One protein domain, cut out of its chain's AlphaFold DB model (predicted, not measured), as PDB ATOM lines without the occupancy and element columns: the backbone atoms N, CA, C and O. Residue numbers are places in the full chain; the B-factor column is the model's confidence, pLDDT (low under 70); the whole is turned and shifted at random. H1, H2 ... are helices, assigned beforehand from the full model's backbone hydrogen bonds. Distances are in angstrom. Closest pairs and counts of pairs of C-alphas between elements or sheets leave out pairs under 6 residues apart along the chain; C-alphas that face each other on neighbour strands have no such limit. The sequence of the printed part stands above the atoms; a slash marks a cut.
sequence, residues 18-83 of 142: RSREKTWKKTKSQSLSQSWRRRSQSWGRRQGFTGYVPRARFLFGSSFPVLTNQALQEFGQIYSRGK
ATOM      1  N   ARG A  18     389.452 359.879 312.398       57.88
ATOM      2  CA  ARG A  18     388.239 359.139 312.785       57.88
ATOM      3  C   ARG A  18     387.651 359.648 314.103       57.88
ATOM      4  O   ARG A  18     386.433 359.676 314.257       57.88
ATOM      5  N   SER A  19     388.500 360.078 315.037       50.78
ATOM      6  CA  SER A  19     388.074 360.671 316.311       50.78
ATOM      7  C   SER A  19     387.356 362.014 316.109       50.78
ATOM      8  O   SER A  19     386.243 362.202 316.602       50.78
ATOM      9  N   ARG A  20     387.920 362.912 315.288       60.69
ATOM     10  CA  ARG A  20     387.310 364.216 314.956       60.69
ATOM     11  C   ARG A  20     386.015 364.077 314.156       60.69
ATOM     12  O   ARG A  20     385.087 364.860 314.328       60.69
ATOM     13  N   GLU A  21     385.919 363.063 313.303       57.72
ATOM     14  CA  GLU A  21     384.704 362.827 312.528       57.72
ATOM     15  C   GLU A  21     383.567 362.246 313.383       57.72
ATOM     16  O   GLU A  21     382.401 362.603 313.200       57.72
ATOM     17  N   LYS A  22     383.895 361.414 314.380       55.53
ATOM     18  CA  LYS A  22     382.929 360.948 315.387       55.53
ATOM     19  C   LYS A  22     382.378 362.109 316.214       55.53
ATOM     20  O   LYS A  22     381.166 362.175 316.426       55.53
ATOM     21  N   THR A  23     383.229 363.040 316.649       59.53
ATOM     22  CA  THR A  23     382.772 364.210 317.413       59.53
ATOM     23  C   THR A  23     381.961 365.169 316.546       59.53
ATOM     24  O   THR A  23     380.908 365.609 316.994       59.53
ATOM     25  N   TRP A  24     382.346 365.396 315.284       41.31
ATOM     26  CA  TRP A  24     381.572 366.193 314.320       41.31
ATOM     27  C   TRP A  24     380.178 365.617 314.046       41.31
ATOM     28  O   TRP A  24     379.182 366.340 314.066       41.31
ATOM     29  N   LYS A  25     380.074 364.300 313.830       64.06
ATOM     30  CA  LYS A  25     378.774 363.644 313.611       64.06
ATOM     31  C   LYS A  25     377.894 363.722 314.863       64.06
ATOM     32  O   LYS A  25     376.696 363.977 314.745       64.06
ATOM     33  N   LYS A  26     378.484 363.591 316.057       64.00
ATOM     34  CA  LYS A  26     377.775 363.711 317.341       64.00
ATOM     35  C   LYS A  26     377.266 365.133 317.594       64.00
ATOM     36  O   LYS A  26     376.090 365.300 317.911       64.00
ATOM     37  N   THR A  27     378.103 366.151 317.406       61.81
ATOM     38  CA  THR A  27     377.725 367.556 317.635       61.81
ATOM     39  C   THR A  27     376.738 368.057 316.588       61.81
ATOM     40  O   THR A  27     375.787 368.753 316.937       61.81
ATOM     41  N   LYS A  28     376.882 367.644 315.322       59.22
ATOM     42  CA  LYS A  28     375.919 367.964 314.261       59.22
ATOM     43  C   LYS A  28     374.556 367.322 314.533       59.22
ATOM     44  O   LYS A  28     373.539 367.994 314.401       59.22
ATOM     45  N   SER A  29     374.523 366.067 314.984       56.81
ATOM     46  CA  SER A  29     373.279 365.387 315.374       56.81
ATOM     47  C   SER A  29     372.616 366.038 316.597       56.81
ATOM     48  O   SER A  29     371.418 366.324 316.573       56.81
ATOM     49  N   GLN A  30     373.397 366.387 317.629       58.09
ATOM     50  CA  GLN A  30     372.903 367.147 318.783       58.09
ATOM     51  C   GLN A  30     372.365 368.526 318.384       58.09
ATOM     52  O   GLN A  30     371.280 368.902 318.819       58.09
ATOM     53  N   SER A  31     373.080 369.261 317.529       58.19
ATOM     54  CA  SER A  31     372.673 370.585 317.046       58.19
ATOM     55  C   SER A  31     371.378 370.522 316.232       58.19
ATOM     56  O   SER A  31     370.452 371.298 316.475       58.19
ATOM     57  N   LEU A  32     371.255 369.541 315.330       58.94
ATOM     58  CA  LEU A  32     370.036 369.319 314.551       58.94
ATOM     59  C   LEU A  32     368.858 368.935 315.455       58.94
ATOM     60  O   LEU A  32     367.788 369.524 315.331       58.94
ATOM     61  N   SER A  33     369.054 368.037 316.427       57.16
ATOM     62  CA  SER A  33     368.029 367.686 317.425       57.16
ATOM     63  C   SER A  33     367.576 368.901 318.249       57.16
ATOM     64  O   SER A  33     366.379 369.109 318.463       57.16
ATOM     65  N   GLN A  34     368.511 369.764 318.657       57.50
ATOM     66  CA  GLN A  34     368.200 371.014 319.355       57.50
ATOM     67  C   GLN A  34     367.485 372.032 318.452       57.50
ATOM     68  O   GLN A  34     366.617 372.763 318.926       57.50
ATOM     69  N   SER A  35     367.817 372.087 317.161       53.81
ATOM     70  CA  SER A  35     367.160 372.946 316.165       53.81
ATOM     71  C   SER A  35     365.701 372.533 315.932       53.81
ATOM     72  O   SER A  35     364.800 373.370 316.020       53.81
ATOM     73  N   TRP A  36     365.441 371.233 315.755       45.53
ATOM     74  CA  TRP A  36     364.082 370.688 315.656       45.53
ATOM     75  C   TRP A  36     363.265 370.954 316.927       45.53
ATOM     76  O   TRP A  36     362.113 371.387 316.845       45.53
ATOM     77  N   ARG A  37     363.881 370.803 318.109       55.66
ATOM     78  CA  ARG A  37     363.261 371.134 319.402       55.66
ATOM     79  C   ARG A  37     362.916 372.623 319.518       55.66
ATOM     80  O   ARG A  37     361.819 372.956 319.960       55.66
ATOM     81  N   ARG A  38     363.807 373.521 319.082       54.47
ATOM     82  CA  ARG A  38     363.562 374.977 319.080       54.47
ATOM     83  C   ARG A  38     362.422 375.374 318.143       54.47
ATOM     84  O   ARG A  38     361.602 376.212 318.511       54.47
ATOM     85  N   ARG A  39     362.334 374.745 316.967       53.34
ATOM     86  CA  ARG A  39     361.305 375.039 315.958       53.34
ATOM     87  C   ARG A  39     359.912 374.561 316.364       53.34
ATOM     88  O   ARG A  39     358.945 375.270 316.126       53.34
ATOM     89  N   SER A  40     359.807 373.399 317.007       51.16
ATOM     90  CA  SER A  40     358.523 372.851 317.466       51.16
ATOM     91  C   SER A  40     357.929 373.642 318.643       51.16
ATOM     92  O   SER A  40     356.724 373.862 318.693       51.16
ATOM     93  N   GLN A  41     358.767 374.170 319.542       55.47
ATOM     94  CA  GLN A  41     358.297 374.902 320.724       55.47
ATOM     95  C   GLN A  41     357.910 376.373 320.469       55.47
ATOM     96  O   GLN A  41     357.382 377.016 321.375       55.47
ATOM     97  N   SER A  42     358.190 376.955 319.294       59.34
ATOM     98  CA  SER A  42     357.811 378.357 319.031       59.34
ATOM     99  C   SER A  42     356.326 378.515 318.687       59.34
ATOM    100  O   SER A  42     355.742 379.546 319.009       59.34
ATOM    101  N   TRP A  43     355.690 377.483 318.113       54.34
ATOM    102  CA  TRP A  43     354.300 377.544 317.646       54.34
ATOM    103  C   TRP A  43     353.298 377.827 318.773       54.34
ATOM    104  O   TRP A  43     352.410 378.653 318.588       54.34
ATOM    105  N   GLY A  44     353.478 377.213 319.949       60.59
ATOM    106  CA  GLY A  44     352.629 377.447 321.125       60.59
ATOM    107  C   GLY A  44     352.970 378.712 321.923       60.59
ATOM    108  O   GLY A  44     352.188 379.114 322.767       60.59
ATOM    109  N   ARG A  45     354.118 379.359 321.662       65.94
ATOM    110  CA  ARG A  45     354.595 380.558 322.386       65.94
ATOM    111  C   ARG A  45     354.353 381.869 321.629       65.94
ATOM    112  O   ARG A  45     354.914 382.899 321.996       65.94
ATOM    113  N   ARG A  46     353.556 381.846 320.557       71.12
ATOM    114  CA  ARG A  46     353.183 383.062 319.821       71.12
ATOM    115  C   ARG A  46     352.034 383.784 320.515       71.12
ATOM    116  O   ARG A  46     351.069 383.156 320.940       71.12
ATOM    117  N   GLN A  47     352.132 385.108 320.582       66.56
ATOM    118  CA  GLN A  47     351.025 385.970 320.991       66.56
ATOM    119  C   GLN A  47     349.863 385.740 320.005       66.56
ATOM    120  O   GLN A  47     350.072 385.834 318.797       66.56
ATOM    121  N   GLY A  48     348.688 385.337 320.501       81.00
ATOM    122  CA  GLY A  48     347.527 384.972 319.671       81.00
ATOM    123  C   GLY A  48     347.278 383.467 319.481       81.00
ATOM    124  O   GLY A  48     346.378 383.093 318.735       81.00
ATOM    125  N   PHE A  49     348.035 382.583 320.139       81.44
ATOM    126  CA  PHE A  49     347.676 381.162 320.203       81.44
ATOM    127  C   PHE A  49     346.422 380.958 321.072       81.44
ATOM    128  O   PHE A  49     346.422 381.295 322.253       81.44
ATOM    129  N   THR A  50     345.368 380.381 320.489       82.62
ATOM    130  CA  THR A  50     344.068 380.133 321.149       82.62
ATOM    131  C   THR A  50     343.830 378.663 321.509       82.62
ATOM    132  O   THR A  50     342.779 378.315 322.043       82.62
ATOM    133  N   GLY A  51     344.790 377.783 321.211       87.75
ATOM    134  CA  GLY A  51     344.696 376.364 321.534       87.75
ATOM    135  C   GLY A  51     344.905 376.074 323.022       87.75
ATOM    136  O   GLY A  51     345.298 376.928 323.817       87.75
ATOM    137  N   TYR A  52     344.681 374.821 323.404       90.44
ATOM    138  CA  TYR A  52     344.908 374.374 324.774       90.44
ATOM    139  C   TYR A  52     346.407 374.275 325.099       90.44
ATOM    140  O   TYR A  52     347.160 373.599 324.396       90.44
ATOM    141  N   VAL A  53     346.828 374.901 326.203       89.00
ATOM    142  CA  VAL A  53     348.167 374.741 326.787       89.00
ATOM    143  C   VAL A  53     348.031 373.944 328.092       89.00
ATOM    144  O   VAL A  53     347.435 374.440 329.052       89.00
ATOM    145  N   PRO A  54     348.569 372.714 328.173       89.19
ATOM    146  CA  PRO A  54     348.559 371.938 329.410       89.19
ATOM    147  C   PRO A  54     349.231 372.706 330.549       89.19
ATOM    148  O   PRO A  54     350.223 373.382 330.313       89.19
ATOM    149  N   ARG A  55     348.719 372.587 331.781       90.44
ATOM    150  CA  ARG A  55     349.197 373.282 333.001       90.44
ATOM    151  C   ARG A  55     349.011 374.801 333.043       90.44
ATOM    152  O   ARG A  55     348.937 375.342 334.140       90.44
ATOM    153  N   ALA A  56     348.822 375.470 331.906       89.56
ATOM    154  CA  ALA A  56     348.640 376.922 331.849       89.56
ATOM    155  C   ALA A  56     347.465 377.432 332.698       89.56
ATOM    156  O   ALA A  56     347.549 378.511 333.266       89.56
ATOM    157  N   ARG A  57     346.392 376.639 332.835       87.25
ATOM    158  CA  ARG A  57     345.208 376.996 333.638       87.25
ATOM    159  C   ARG A  57     345.519 377.232 335.120       87.25
ATOM    160  O   ARG A  57     344.736 377.894 335.780       87.25
ATOM    161  N   PHE A  58     346.612 376.671 335.635       88.00
ATOM    162  CA  PHE A  58     346.994 376.772 337.046       88.00
ATOM    163  C   PHE A  58     348.062 377.841 337.301       88.00
ATOM    164  O   PHE A  58     348.466 378.039 338.442       88.00
ATOM    165  N   LEU A  59     348.542 378.500 336.245       86.00
ATOM    166  CA  LEU A  59     349.542 379.553 336.317       86.00
ATOM    167  C   LEU A  59     348.843 380.890 336.081       86.00
ATOM    168  O   LEU A  59     348.135 381.057 335.092       86.00
ATOM    169  N   PHE A  60     349.035 381.843 336.987       86.88
ATOM    170  CA  PHE A  60     348.386 383.155 336.934       86.88
ATOM    171  C   PHE A  60     349.419 384.270 337.121       86.88
ATOM    172  O   PHE A  60     350.559 384.013 337.503       86.88
ATOM    173  N   GLY A  61     349.032 385.514 336.826       89.62
ATOM    174  CA  GLY A  61     349.865 386.692 337.104       89.62
ATOM    175  C   GLY A  61     351.082 386.873 336.189       89.62
ATOM    176  O   GLY A  61     351.968 387.658 336.508       89.62
ATOM    177  N   SER A  62     351.148 386.171 335.055       88.06
ATOM    178  CA  SER A  62     352.234 386.300 334.074       88.06
ATOM    179  C   SER A  62     351.699 386.413 332.646       88.06
ATOM    180  O   SER A  62     350.576 386.006 332.345       88.06
ATOM    181  N   SER A  63     352.501 386.994 331.750       89.00
ATOM    182  CA  SER A  63     352.138 387.121 330.338       89.00
ATOM    183  C   SER A  63     352.138 385.758 329.640       89.00
ATOM    184  O   SER A  63     352.888 384.849 329.999       89.00
ATOM    185  N   PHE A  64     351.325 385.628 328.587       86.81
ATOM    186  CA  PHE A  64     351.178 384.394 327.810       86.81
ATOM    187  C   PHE A  64     352.500 383.680 327.435       86.81
ATOM    188  O   PHE A  64     352.580 382.465 327.644       86.81
ATOM    189  N   PRO A  65     353.552 384.354 326.916       87.06
ATOM    190  CA  PRO A  65     354.796 383.668 326.555       87.06
ATOM    191  C   PRO A  65     355.553 383.110 327.768       87.06
ATOM    192  O   PRO A  65     356.123 382.020 327.679       87.06
ATOM    193  N   VAL A  66     355.538 383.823 328.899       88.06
ATOM    194  CA  VAL A  66     356.193 383.398 330.148       88.06
ATOM    195  C   VAL A  66     355.445 382.209 330.741       88.06
ATOM    196  O   VAL A  66     356.034 381.152 330.976       88.06
ATOM    197  N   LEU A  67     354.127 382.355 330.867       90.69
ATOM    198  CA  LEU A  67     353.219 381.340 331.380       90.69
ATOM    199  C   LEU A  67     353.311 380.044 330.571       90.69
ATOM    200  O   LEU A  67     353.513 378.969 331.130       90.69
ATOM    201  N   THR A  68     353.235 380.134 329.241       89.62
ATOM    202  CA  THR A  68     353.319 378.964 328.356       89.62
ATOM    203  C   THR A  68     354.666 378.262 328.478       89.62
ATOM    204  O   THR A  68     354.735 377.033 328.480       89.62
ATOM    205  N   ASN A  69     355.757 379.021 328.598       89.25
ATOM    206  CA  ASN A  69     357.079 378.435 328.758       89.25
ATOM    207  C   ASN A  69     357.216 377.674 330.084       89.25
ATOM    208  O   ASN A  69     357.812 376.596 330.102       89.25
ATOM    209  N   GLN A  70     356.662 378.205 331.174       90.81
ATOM    210  CA  GLN A  70     356.635 377.520 332.465       90.81
ATOM    211  C   GLN A  70     355.743 376.270 332.413       90.81
ATOM    212  O   GLN A  70     356.181 375.178 332.773       90.81
ATOM    213  N   ALA A  71     354.534 376.402 331.868       91.31
ATOM    214  CA  ALA A  71     353.566 375.319 331.747       91.31
ATOM    215  C   ALA A  71     354.122 374.113 330.966       91.31
ATOM    216  O   ALA A  71     353.983 372.964 331.389       91.31
ATOM    217  N   LEU A  72     354.814 374.368 329.848       89.06
ATOM    218  CA  LEU A  72     355.432 373.323 329.028       89.06
ATOM    219  C   LEU A  72     356.628 372.651 329.713       89.06
ATOM    220  O   LEU A  72     356.847 371.454 329.515       89.06
ATOM    221  N   GLN A  73     357.400 373.394 330.511       87.75
ATOM    222  CA  GLN A  73     358.481 372.817 331.310       87.75
ATOM    223  C   GLN A  73     357.920 371.869 332.370       87.75
ATOM    224  O   GLN A  73     358.334 370.713 332.417       87.75
ATOM    225  N   GLU A  74     356.933 372.313 333.153       88.88
ATOM    226  CA  GLU A  74     356.258 371.479 334.156       88.88
ATOM    227  C   GLU A  74     355.632 370.230 333.530       88.88
ATOM    228  O   GLU A  74     355.841 369.115 334.009       88.88
ATOM    229  N   PHE A  75     354.918 370.401 332.416       88.75
ATOM    230  CA  PHE A  75     354.336 369.299 331.657       88.75
ATOM    231  C   PHE A  75     355.403 368.282 331.238       88.75
ATOM    232  O   PHE A  75     355.249 367.088 331.480       88.75
ATOM    233  N   GLY A  76     356.530 368.741 330.685       85.81
ATOM    234  CA  GLY A  76     357.641 367.867 330.313       85.81
ATOM    235  C   GLY A  76     358.202 367.062 331.490       85.81
ATOM    236  O   GLY A  76     358.500 365.876 331.329       85.81
ATOM    237  N   GLN A  77     358.301 367.664 332.678       85.19
ATOM    238  CA  GLN A  77     358.770 366.968 333.880       85.19
ATOM    239  C   GLN A  77     357.778 365.910 334.365       85.19
ATOM    240  O   GLN A  77     358.184 364.786 334.656       85.19
ATOM    241  N   ILE A  78     356.481 366.228 334.390       81.62
ATOM    242  CA  ILE A  78     355.420 365.278 334.763       81.62
ATOM    243  C   ILE A  78     355.427 364.073 333.811       81.62
ATOM    244  O   ILE A  78     355.424 362.926 334.258       81.62
ATOM    245  N   TYR A  79     355.540 364.317 332.503       71.06
ATOM    246  CA  TYR A  79     355.613 363.257 331.489       71.06
ATOM    247  C   TYR A  79     356.892 362.416 331.567       71.06
ATOM    248  O   TYR A  79     356.906 361.264 331.132       71.06
ATOM    249  N   SER A  80     357.977 362.982 332.097       74.81
ATOM    250  CA  SER A  80     359.243 362.266 332.275       74.81
ATOM    251  C   SER A  80     359.250 361.429 333.554       74.81
ATOM    252  O   SER A  80     359.777 360.321 333.544       74.81
ATOM    253  N   ARG A  81     358.631 361.926 334.632       69.25
ATOM    254  CA  ARG A  81     358.527 361.236 335.929       69.25
ATOM    255  C   ARG A  81     357.489 360.120 335.932       69.25
ATOM    256  O   ARG A  81     357.660 359.138 336.639       69.25
ATOM    257  N   GLY A  82     356.424 360.275 335.151       62.09
ATOM    258  CA  GLY A  82     355.271 359.390 335.202       62.09
ATOM    259  C   GLY A  82     355.241 358.270 334.176       62.09
ATOM    260  O   GLY A  82     354.201 357.639 334.130       62.09
ATOM    261  N   LYS A  83     356.283 358.047 333.349       56.25
ATOM    262  CA  LYS A  83     356.294 357.073 332.232       56.25
ATOM    263  C   LYS A  83     355.562 355.766 332.602       56.25
ATOM    264  O   LYS A  83     356.211 354.858 333.123       56.25
TER     265      LYS A  83
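Overview. This is residues 18 to 83 of the 142 residues of the protein "Family with sequence similarity 166 member B" of Phyllostomus discolor (pale spear-nosed bat) (UniProt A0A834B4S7). A long helix, H1, sticks out as a free arm from a small compact body, in which the winding stretch 41 to 63 folds beside residues 64 to 76 of H2. The end of H2 also sticks out, from residue 77. The printed part has 66 residues with two named helices, H1 then H2, and no named strand, class all helix. It is only just extended, close to loose, with a radius of gyration of the C-alphas of 16.3 A, and spans 52 by 29 by 18 A.

Along the chain. Find C-alpha 18 at (388.239, 359.139, 312.785); from there H1, residues 18 to 40, runs 33.1 A to C-alpha 40. H2, residues 64 to 81, runs 25.6 A to C-alpha 81 at (358.527, 361.236, 335.929).

Arrangement. H1 and H2 are apart, with no C-alpha of the one within 8 A of the other. In H1 and H2 every O i to N i+4 pair is within hydrogen-bond range.

Size, cuts and confidence. The C-alphas farthest apart, Arg 18 and Gly 61, are 53.1 A apart. The link from H1 to H2, 23 residues, is long. The printed part has no cut. Look for pLDDT under 70 at residues 18 to 45, 47 and 81 to 83.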